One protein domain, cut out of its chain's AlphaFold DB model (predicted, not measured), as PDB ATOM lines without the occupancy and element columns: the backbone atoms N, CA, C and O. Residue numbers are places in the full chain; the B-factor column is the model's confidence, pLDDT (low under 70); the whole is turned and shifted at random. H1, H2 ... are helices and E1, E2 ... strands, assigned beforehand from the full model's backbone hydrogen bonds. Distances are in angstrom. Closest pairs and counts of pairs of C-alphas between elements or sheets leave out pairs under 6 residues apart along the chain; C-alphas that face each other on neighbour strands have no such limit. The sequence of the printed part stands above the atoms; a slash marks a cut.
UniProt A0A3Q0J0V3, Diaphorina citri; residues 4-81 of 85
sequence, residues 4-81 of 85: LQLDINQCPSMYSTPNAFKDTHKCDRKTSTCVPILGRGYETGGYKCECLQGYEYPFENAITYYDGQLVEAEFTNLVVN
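What this domain is: This is residues 4 to 81 of the 85 residues of a protein of Diaphorina citri (UniProt A0A3Q0J0V3). There is little regular structure: residues 4 to 31, looping with no named element, lead into a small antiparallel sheet, E1 E2 E3, a meander, each strand the antiparallel neighbour of the one before. Helix H1 follows E3 and sticks out with its residues 76 to 80. The printed part has 78 residues, 26 of them in named elements, class mixed, and is compact, with a radius of gyration of the C-alphas of 13.0 A and spans of 36 by 29 by 24 A.

How they stand to each other: E1, residues 32 to 36, and E2, residues 47 to 51, form an antiparallel hairpin at 151 degrees, with N 33 and O 50 within hydrogen-bond range at 2.8 A. E2 and E3, residues 65 to 67, form another at 157 degrees, with N 49 and O 66 at 2.9 A. H1, residues 68 to 80, only grazes the sheet with its residues 68 to 71; the closest C-alphas of E2 and H1, Tyr 47 and Gly 68, are 4.9 A apart. Every O i to N i+4 pair in H1 is within hydrogen-bond range.

Where its parts are: E1 begins at C-alpha 32, (252.135, 307.977, 338.881), and measures 13.1 A, E2 12.9 A and E3 6.4 A. H1, 18.3 A, ends at C-alpha 80, (250.937, 285.296, 329.697).

The domain as a whole: The C-alphas farthest apart, Ser 16 and Glu 60, are 39.4 A apart. The link E2 to E3 is long, and residues 58 to 63 stand free. The printed part has no cut, and no printed residue is under 70 in pLDDT.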
ATOM      1  N   LEU A   4     270.983 299.463 318.570       84.62
ATOM      2  CA  LEU A   4     270.920 298.936 319.936       84.62
ATOM      3  C   LEU A   4     271.396 299.939 320.998       84.62
ATOM      4  O   LEU A   4     271.103 299.770 322.174       84.62
ATOM      5  N   GLN A   5     272.121 300.981 320.586       85.31
ATOM      6  CA  GLN A   5     272.602 302.046 321.471       85.31
ATOM      7  C   GLN A   5     271.641 303.240 321.543       85.31
ATOM      8  O   GLN A   5     271.915 304.188 322.275       85.31
ATOM      9  N   LEU A   6     270.554 303.234 320.765       87.50
ATOM     10  CA  LEU A   6     269.575 304.314 320.765       87.50
ATOM     11  C   LEU A   6     268.520 304.061 321.842       87.50
ATOM     12  O   LEU A   6     267.786 303.080 321.759       87.50
ATOM     13  N   ASP A   7     268.409 304.980 322.797       90.62
ATOM     14  CA  ASP A   7     267.341 304.949 323.794       90.62
ATOM     15  C   ASP A   7     265.972 305.202 323.149       90.62
ATOM     16  O   ASP A   7     265.792 306.159 322.385       90.62
ATOM     17  N   ILE A   8     264.982 304.381 323.501       93.56
ATOM     18  CA  ILE A   8     263.579 304.650 323.175       93.56
ATOM     19  C   ILE A   8     262.903 305.419 324.312       93.56
ATOM     20  O   ILE A   8     263.185 305.209 325.488       93.56
ATOM     21  N   ASN A   9     261.966 306.307 323.972       95.44
ATOM     22  CA  ASN A   9     261.197 307.059 324.961       95.44
ATOM     23  C   ASN A   9     259.727 306.631 324.931       95.44
ATOM     24  O   ASN A   9     259.002 306.957 323.993       95.44
ATOM     25  N   GLN A  10     259.285 305.932 325.972       96.50
ATOM     26  CA  GLN A  10     257.914 305.423 326.069       96.50
ATOM     27  C   GLN A  10     256.942 306.369 326.785       96.50
ATOM     28  O   GLN A  10     255.734 306.113 326.825       96.50
ATOM     29  N   CYS A  11     257.449 307.462 327.355       97.38
ATOM     30  CA  CYS A  11     256.634 308.395 328.114       97.38
ATOM     31  C   CYS A  11     255.728 309.245 327.210       97.38
ATOM     32  O   CYS A  11     255.987 309.389 326.007       97.38
ATOM     33  N   PRO A  12     254.645 309.816 327.767       96.25
ATOM     34  CA  PRO A  12     253.764 310.701 327.023       96.25
ATOM     35  C   PRO A  12     254.533 311.916 326.498       96.25
ATOM     36  O   PRO A  12     255.417 312.463 327.156       96.25
ATOM     37  N   SER A  13     254.187 312.356 325.295       94.56
ATOM     38  CA  SER A  13     254.730 313.570 324.691       94.56
ATOM     39  C   SER A  13     253.649 314.255 323.866       94.56
ATOM     40  O   SER A  13     252.596 313.672 323.600       94.56
ATOM     41  N   MET A  14     253.912 315.488 323.436       93.69
ATOM     42  CA  MET A  14     253.002 316.216 322.561       93.69
ATOM     43  C   MET A  14     252.686 315.407 321.296       93.69
ATOM     44  O   MET A  14     253.503 314.634 320.777       93.69
ATOM     45  N   TYR A  15     251.480 315.605 320.766       89.75
ATOM     46  CA  TYR A  15     251.053 314.938 319.538       89.75
ATOM     47  C   TYR A  15     252.006 315.229 318.364       89.75
ATOM     48  O   TYR A  15     252.329 314.317 317.606       89.75
ATOM     49  N   SER A  16     252.532 316.454 318.288       94.06
ATOM     50  CA  SER A  16     253.492 316.905 317.276       94.06
ATOM     51  C   SER A  16     254.887 316.284 317.396       94.06
ATOM     52  O   SER A  16     255.640 316.326 316.426       94.06
ATOM     53  N   THR A  17     255.251 315.704 318.544       94.81
ATOM     54  CA  THR A  17     256.573 315.093 318.728       94.81
ATOM     55  C   THR A  17     256.663 313.786 317.931       94.81
ATOM     56  O   THR A  17     255.876 312.862 318.202       94.81
ATOM     57  N   PRO A  18     257.616 313.659 316.986       93.00
ATOM     58  CA  PRO A  18     257.829 312.433 316.230       93.00
ATOM     59  C   PRO A  18     258.536 311.401 317.114       93.00
ATOM     60  O   PRO A  18     259.758 311.356 317.209       93.00
ATOM     61  N   ASN A  19     257.746 310.578 317.796       93.62
ATOM     62  CA  ASN A  19     258.219 309.466 318.606       93.62
ATOM     63  C   ASN A  19     257.210 308.322 318.487       93.62
ATOM     64  O   ASN A  19     256.071 308.461 318.932       93.62
ATOM     65  N   ALA A  20     257.628 307.213 317.879       93.00
ATOM     66  CA  ALA A  20     256.776 306.046 317.659       93.00
ATOM     67  C   ALA A  20     256.451 305.286 318.956       93.00
ATOM     68  O   ALA A  20     255.465 304.558 319.000       93.00
ATOM     69  N   PHE A  21     257.255 305.466 320.004       94.38
ATOM     70  CA  PHE A  21     257.115 304.750 321.271       94.38
ATOM     71  C   PHE A  21     256.334 305.542 322.322       94.38
ATOM     72  O   PHE A  21     256.063 305.008 323.395       94.38
ATOM     73  N   LYS A  22     255.965 306.800 322.049       95.62
ATOM     74  CA  LYS A  22     255.301 307.662 323.037       95.62
ATOM     75  C   LYS A  22     253.998 307.051 323.547       95.62
ATOM     76  O   LYS A  22     253.260 306.433 322.786       95.62
ATOM     77  N   ASP A  23     253.709 307.298 324.819       95.44
ATOM     78  CA  ASP A  23     252.477 306.861 325.495       95.44
ATOM     79  C   ASP A  23     252.296 305.322 325.571       95.44
ATOM     80  O   ASP A  23     251.191 304.841 325.808       95.44
ATOM     81  N   THR A  24     253.374 304.538 325.412       96.19
ATOM     82  CA  THR A  24     253.346 303.058 325.515       96.19
ATOM     83  C   THR A  24     253.738 302.515 326.895       96.19
ATOM     84  O   THR A  24     253.668 301.302 327.117       96.19
ATOM     85  N   HIS A  25     254.142 303.388 327.823       96.62
ATOM     86  CA  HIS A  25     254.498 303.022 329.196       96.62
ATOM     87  C   HIS A  25     253.335 302.349 329.951       96.62
ATOM     88  O   HIS A  25     252.160 302.592 329.673       96.62
ATOM     89  N   LYS A  26     253.663 301.535 330.959       96.75
ATOM     90  CA  LYS A  26     252.691 300.802 331.798       96.75
ATOM     91  C   LYS A  26     252.481 301.385 333.199       96.75
ATOM     92  O   LYS A  26     251.849 300.753 334.036       96.75
ATOM     93  N   CYS A  27     253.010 302.579 333.468       96.88
ATOM     94  CA  CYS A  27     252.749 303.281 334.732       96.88
ATOM     95  C   CYS A  27     251.249 303.500 334.975       96.88
ATOM     96  O   CYS A  27     250.497 303.777 334.035       96.88
ATOM     97  N   ASP A  28     250.831 303.461 336.240       95.44
ATOM     98  CA  ASP A  28     249.465 303.808 336.627       95.44
ATOM     99  C   ASP A  28     249.223 305.309 336.431       95.44
ATOM    100  O   ASP A  28     249.803 306.144 337.125       95.44
ATOM    101  N   ARG A  29     248.322 305.649 335.505       95.00
ATOM    102  CA  ARG A  29     247.993 307.032 335.136       95.00
ATOM    103  C   ARG A  29     247.270 307.814 336.237       95.00
ATOM    104  O   ARG A  29     247.149 309.030 336.112       95.00
ATOM    105  N   LYS A  30     246.743 307.150 337.270       95.75
ATOM    106  CA  LYS A  30     246.055 307.819 338.387       95.75
ATOM    107  C   LYS A  30     247.011 308.237 339.494       95.75
ATOM    108  O   LYS A  30     246.781 309.260 340.130       95.75
ATOM    109  N   THR A  31     248.045 307.439 339.735       96.44
ATOM    110  CA  THR A  31     248.904 307.557 340.921       96.44
ATOM    111  C   THR A  31     250.350 307.904 340.585       96.44
ATOM    112  O   THR A  31     251.104 308.312 341.466       96.44
ATOM    113  N   SER A  32     250.752 307.786 339.317       96.94
ATOM    114  CA  SER A  32     252.135 307.977 338.881       96.94
ATOM    115  C   SER A  32     252.248 308.686 337.530       96.94
ATOM    116  O   SER A  32     251.306 308.744 336.740       96.94
ATOM    117  N   THR A  33     253.434 309.226 337.261       96.81
ATOM    118  CA  THR A  33     253.826 309.833 335.989       96.81
ATOM    119  C   THR A  33     255.057 309.134 335.414       96.81
ATOM    120  O   THR A  33     255.889 308.601 336.146       96.81
ATOM    121  N   CYS A  34     255.173 309.119 334.087       97.62
ATOM    122  CA  CYS A  34     256.302 308.509 333.392       97.62
ATOM    123  C   CYS A  34     257.435 309.521 333.217       97.62
ATOM    124  O   CYS A  34     257.221 310.600 332.662       97.62
ATOM    125  N   VAL A  35     258.648 309.141 333.618       96.75
ATOM    126  CA  VAL A  35     259.869 309.925 333.388       96.75
ATOM    127  C   VAL A  35     260.893 309.060 332.645       96.75
ATOM    128  O   VAL A  35     261.229 307.983 333.142       96.75
ATOM    129  N   PRO A  36     261.400 309.482 331.471       95.81
ATOM    130  CA  PRO A  36     262.336 308.675 330.690       95.81
ATOM    131  C   PRO A  36     263.706 308.572 331.375       95.81
ATOM    132  O   PRO A  36     264.167 309.524 332.007       95.81
ATOM    133  N   ILE A  37     264.367 307.424 331.217       94.69
ATOM    134  CA  ILE A  37     265.732 307.165 331.692       94.69
ATOM    135  C   ILE A  37     266.620 306.910 330.473       94.69
ATOM    136  O   ILE A  37     266.321 306.044 329.658       94.69
ATOM    137  N   LEU A  38     267.717 307.657 330.368       91.25
ATOM    138  CA  LEU A  38     268.701 307.502 329.295       91.25
ATOM    139  C   LEU A  38     269.721 306.401 329.628       91.25
ATOM    140  O   LEU A  38     269.965 306.108 330.799       91.25
ATOM    141  N   GLY A  39     270.352 305.830 328.602       90.12
ATOM    142  CA  GLY A  39     271.381 304.798 328.723       90.12
ATOM    143  C   GLY A  39     270.844 303.375 328.911       90.12
ATOM    144  O   GLY A  39     271.575 302.523 329.414       90.12
ATOM    145  N   ARG A  40     269.587 303.114 328.534       90.00
ATOM    146  CA  ARG A  40     268.950 301.779 328.571       90.00
ATOM    147  C   ARG A  40     268.939 301.102 327.191       90.00
ATOM    148  O   ARG A  40     268.593 299.932 327.095       90.00
ATOM    149  N   GLY A  41     269.373 301.803 326.143       91.25
ATOM    150  CA  GLY A  41     269.450 301.294 324.778       91.25
ATOM    151  C   GLY A  41     268.075 301.070 324.151       91.25
ATOM    152  O   GLY A  41     267.061 301.628 324.578       91.25
ATOM    153  N   TYR A  42     268.046 300.239 323.112       92.44
ATOM    154  CA  TYR A  42     266.829 299.954 322.350       92.44
ATOM    155  C   TYR A  42     265.984 298.855 323.011       92.44
ATOM    156  O   TYR A  42     265.730 297.802 322.427       92.44
ATOM    157  N   GLU A  43     265.565 299.094 324.252       91.69
ATOM    158  CA  GLU A  43     264.762 298.164 325.049       91.69
ATOM    159  C   GLU A  43     263.570 298.867 325.709       91.69
ATOM    160  O   GLU A  43     263.623 300.045 326.066       91.69
ATOM    161  N   THR A  44     262.470 298.133 325.889       93.38
ATOM    162  CA  THR A  44     261.302 298.610 326.643       93.38
ATOM    163  C   THR A  44     261.593 298.670 328.138       93.38
ATOM    164  O   THR A  44     262.339 297.853 328.673       93.38
ATOM    165  N   GLY A  45     260.955 299.607 328.831       95.44
ATOM    166  CA  GLY A  45     261.154 299.858 330.252       95.44
ATOM    167  C   GLY A  45     262.213 300.922 330.548       95.44
ATOM    168  O   GLY A  45     262.583 301.091 331.706       95.44
ATOM    169  N   GLY A  46     262.680 301.669 329.540       96.06
ATOM    170  CA  GLY A  46     263.606 302.805 329.675       96.06
ATOM    171  C   GLY A  46     262.987 304.046 330.338       96.06
ATOM    172  O   GLY A  46     263.140 305.169 329.862       96.06
ATOM    173  N   TYR A  47     262.227 303.863 331.413       97.06
ATOM    174  CA  TYR A  47     261.538 304.917 332.148       97.06
ATOM    175  C   TYR A  47     261.394 304.538 333.626       97.06
ATOM    176  O   TYR A  47     261.564 303.385 334.006       97.06
ATOM    177  N   LYS A  48     261.047 305.506 334.472       96.81
ATOM    178  CA  LYS A  48     260.548 305.276 335.833       96.81
ATOM    179  C   LYS A  48     259.118 305.781 335.965       96.81
ATOM    180  O   LYS A  48     258.762 306.797 335.365       96.81
ATOM    181  N   CYS A  49     258.321 305.084 336.767       97.44
ATOM    182  CA  CYS A  49     257.017 305.560 337.213       97.44
ATOM    183  C   CYS A  49     257.191 306.285 338.544       97.44
ATOM    184  O   CYS A  49     257.339 305.653 339.591       97.44
ATOM    185  N   GLU A  50     257.214 307.609 338.486       96.44
ATOM    186  CA  GLU A  50     257.355 308.473 339.653       96.44
ATOM    187  C   GLU A  50     255.976 308.755 340.252       96.44
ATOM    188  O   GLU A  50     255.041 309.088 339.524       96.44
ATOM    189  N   CYS A  51     255.824 308.586 341.565       96.06
ATOM    190  CA  CYS A  51     254.551 308.829 342.240       96.06
ATOM    191  C   CYS A  51     254.137 310.303 342.110       96.06
ATOM    192  O   CYS A  51     254.953 311.213 342.258       96.06
ATOM    193  N   LEU A  52     252.853 310.539 341.835       96.12
ATOM    194  CA  LEU A  52     252.269 311.876 341.866       96.12
ATOM    195  C   LEU A  52     252.189 312.383 343.309       96.12
ATOM    196  O   LEU A  52     252.159 311.608 344.263       96.12
ATOM    197  N   GLN A  53     252.097 313.702 343.472       94.19
ATOM    198  CA  GLN A  53     251.921 314.312 344.787       94.19
ATOM    199  C   GLN A  53     250.687 313.730 345.501       94.19
ATOM    200  O   GLN A  53     249.587 313.740 344.952       94.19
ATOM    201  N   GLY A  54     250.877 313.256 346.736       94.38
ATOM    202  CA  GLY A  54     249.833 312.604 347.537       94.38
ATOM    203  C   GLY A  54     249.809 311.074 347.434       94.38
ATOM    204  O   GLY A  54     249.065 310.445 348.179       94.38
ATOM    205  N   TYR A  55     250.638 310.484 346.570       95.44
ATOM    206  CA  TYR A  55     250.898 309.048 346.519       95.44
ATOM    207  C   TYR A  55     252.334 308.763 346.949       95.44
ATOM    208  O   TYR A  55     253.244 309.539 346.654       95.44
ATOM    209  N   GLU A  56     252.540 307.640 347.628       92.06
ATOM    210  CA  GLU A  56     253.853 307.223 348.114       92.06
ATOM    211  C   GLU A  56     254.213 305.823 347.625       92.06
ATOM    212  O   GLU A  56     253.350 304.976 347.382       92.06
ATOM    213  N   TYR A  57     255.514 305.599 347.469       92.75
ATOM    214  CA  TYR A  57     256.044 304.276 347.197       92.75
ATOM    215  C   TYR A  57     255.957 303.444 348.488       92.75
ATOM    216  O   TYR A  57     256.529 303.852 349.497       92.75
ATOM    217  N   PRO A  58     255.255 302.297 348.487       91.06
ATOM    218  CA  PRO A  58     254.863 301.617 349.722       91.06
ATOM    219  C   PRO A  58     255.985 300.802 350.383       91.06
ATOM    220  O   PRO A  58     255.754 300.206 351.433       91.06
ATOM    221  N   PHE A  59     257.171 300.718 349.776       90.12
ATOM    222  CA  PHE A  59     258.269 299.890 350.276       90.12
ATOM    223  C   PHE A  59     259.434 300.746 350.789       90.12
ATOM    224  O   PHE A  59     259.801 301.752 350.182       90.12
ATOM    225  N   GLU A  60     260.050 300.320 351.894       88.50
ATOM    226  CA  GLU A  60     261.213 300.980 352.496       88.50
ATOM    227  C   GLU A  60     262.505 300.635 351.735       88.50
ATOM    228  O   GLU A  60     263.347 299.852 352.181       88.50
ATOM    229  N   ASN A  61     262.664 301.221 350.550       88.94
ATOM    230  CA  ASN A  61     263.836 301.038 349.700       88.94
ATOM    231  C   ASN A  61     264.577 302.366 349.498       88.94
ATOM    232  O   ASN A  61     264.058 303.449 349.744       88.94
ATOM    233  N   ALA A  62     265.801 302.294 348.970       89.94
ATOM    234  CA  ALA A  62     266.575 303.481 348.590       89.94
ATOM    235  C   ALA A  62     265.990 304.247 347.380       89.94
ATOM    236  O   ALA A  62     266.528 305.282 346.988       89.94
ATOM    237  N   ILE A  63     264.926 303.727 346.761       90.94
ATOM    238  CA  ILE A  63     264.235 304.322 345.616       90.94
ATOM    239  C   ILE A  63     262.783 304.627 345.979       90.94
ATOM    240  O   ILE A  63     262.192 303.949 346.811       90.94
ATOM    241  N   THR A  64     262.207 305.621 345.308       92.25
ATOM    242  CA  THR A  64     260.836 306.109 345.545       92.25
ATOM    243  C   THR A  64     259.963 306.016 344.290       92.25
ATOM    244  O   THR A  64     259.049 306.815 344.094       92.25
ATOM    245  N   TYR A  65     260.293 305.104 343.376       94.75
ATOM    246  CA  TYR A  65     259.635 304.954 342.079       94.75
ATOM    247  C   TYR A  65     259.638 303.487 341.644       94.75
ATOM    248  O   TYR A  65     260.460 302.696 342.108       94.75
ATOM    249  N   TYR A  66     258.762 303.135 340.704       95.38
ATOM    250  CA  TYR A  66     258.805 301.824 340.048       95.38
ATOM    251  C   TYR A  66     259.685 301.880 338.795       95.38
ATOM    252  O   TYR A  66     259.493 302.747 337.938       95.38
ATOM    253  N   ASP A  67     260.660 300.974 338.686       95.56
ATOM    254  CA  ASP A  67     261.519 300.852 337.500       95.56
ATOM    255  C   ASP A  67     260.713 300.296 336.319       95.56
ATOM    256  O   ASP A  67     260.064 299.255 336.436       95.56
ATOM    257  N   GLY A  68     260.747 300.982 335.178       95.81
ATOM    258  CA  GLY A  68     259.966 300.632 333.999       95.81
ATOM    259  C   GLY A  68     260.267 299.241 333.454       95.81
ATOM    260  O   GLY A  68     259.337 298.586 332.991       95.81
ATOM    261  N   GLN A  69     261.505 298.742 333.555       94.88
ATOM    262  CA  GLN A  69     261.825 297.375 333.121       94.88
ATOM    263  C   GLN A  69     261.109 296.335 333.982       94.88
ATOM    264  O   GLN A  69     260.593 295.352 333.455       94.88
ATOM    265  N   LEU A  70     261.014 296.577 335.294       94.69
ATOM    266  CA  LEU A  70     260.251 295.709 336.191       94.69
ATOM    267  C   LEU A  70     258.755 295.780 335.867       94.69
ATOM    268  O   LEU A  70     258.098 294.748 335.790       94.69
ATOM    269  N   VAL A  71     258.222 296.981 335.624       95.38
ATOM    270  CA  VAL A  71     256.801 297.151 335.285       95.38
ATOM    271  C   VAL A  71     256.447 296.442 333.969       95.38
ATOM    272  O   VAL A  71     255.423 295.768 333.903       95.38
ATOM    273  N   GLU A  72     257.272 296.554 332.925       95.75
ATOM    274  CA  GLU A  72     257.035 295.864 331.643       95.75
ATOM    275  C   GLU A  72     257.153 294.334 331.783       95.75
ATOM    276  O   GLU A  72     256.370 293.591 331.179       95.75
ATOM    277  N   ALA A  73     258.085 293.847 332.612       94.94
ATOM    278  CA  ALA A  73     258.219 292.423 332.909       94.94
ATOM    279  C   ALA A  73     256.976 291.874 333.632       94.94
ATOM    280  O   ALA A  73     256.401 290.879 333.189       94.94
ATOM    281  N   GLU A  74     256.503 292.554 334.682       94.81
ATOM    282  CA  GLU A  74     255.297 292.134 335.405       94.81
ATOM    283  C   GLU A  74     254.035 292.256 334.544       94.81
ATOM    284  O   GLU A  74     253.164 291.389 334.590       94.81
ATOM    285  N   PHE A  75     253.948 293.273 333.681       94.25
ATOM    286  CA  PHE A  75     252.867 293.361 332.701       94.25
ATOM    287  C   PHE A  75     252.865 292.150 331.760       94.25
ATOM    288  O   PHE A  75     251.812 291.575 331.490       94.25
ATOM    289  N   THR A  76     254.041 291.727 331.291       94.25
ATOM    290  CA  THR A  76     254.166 290.533 330.448       94.25
ATOM    291  C   THR A  76     253.699 289.290 331.196       94.25
ATOM    292  O   THR A  76     252.915 288.527 330.633       94.25
ATOM    293  N   ASN A  77     254.091 289.124 332.466       94.62
ATOM    294  CA  ASN A  77     253.642 288.008 333.302       94.62
ATOM    295  C   ASN A  77     252.113 287.942 333.409       94.62
ATOM    296  O   ASN A  77     251.519 286.879 333.227       94.62
ATOM    297  N   LEU A  78     251.463 289.090 333.619       93.00
ATOM    298  CA  LEU A  78     250.002 289.181 333.648       93.00
ATOM    299  C   LEU A  78     249.370 288.776 332.309       93.00
ATOM    300  O   LEU A  78     248.364 288.069 332.295       93.00
ATOM    301  N   VAL A  79     249.957 289.190 331.182       93.12
ATOM    302  CA  VAL A  79     249.458 288.855 329.837       93.12
ATOM    303  C   VAL A  79     249.590 287.361 329.538       93.12
ATOM    304  O   VAL A  79     248.672 286.773 328.966       93.12
ATOM    305  N   VAL A  80     250.705 286.734 329.922       94.19
ATOM    306  CA  VAL A  80     250.937 285.296 329.697       94.19
ATOM    307  C   VAL A  80     250.368 284.406 330.807       94.19
ATOM    308  O   VAL A  80     250.488 283.185 330.731       94.19
ATOM    309  N   ASN A  81     249.720 285.006 331.812       89.19
ATOM    310  CA  ASN A  81     249.148 284.335 332.978       89.19
ATOM    311  C   ASN A  81     250.182 283.493 333.755       89.19
ATOM    312  O   ASN A  81     249.916 282.361 334.163       89.19
TER     313      ASN A  81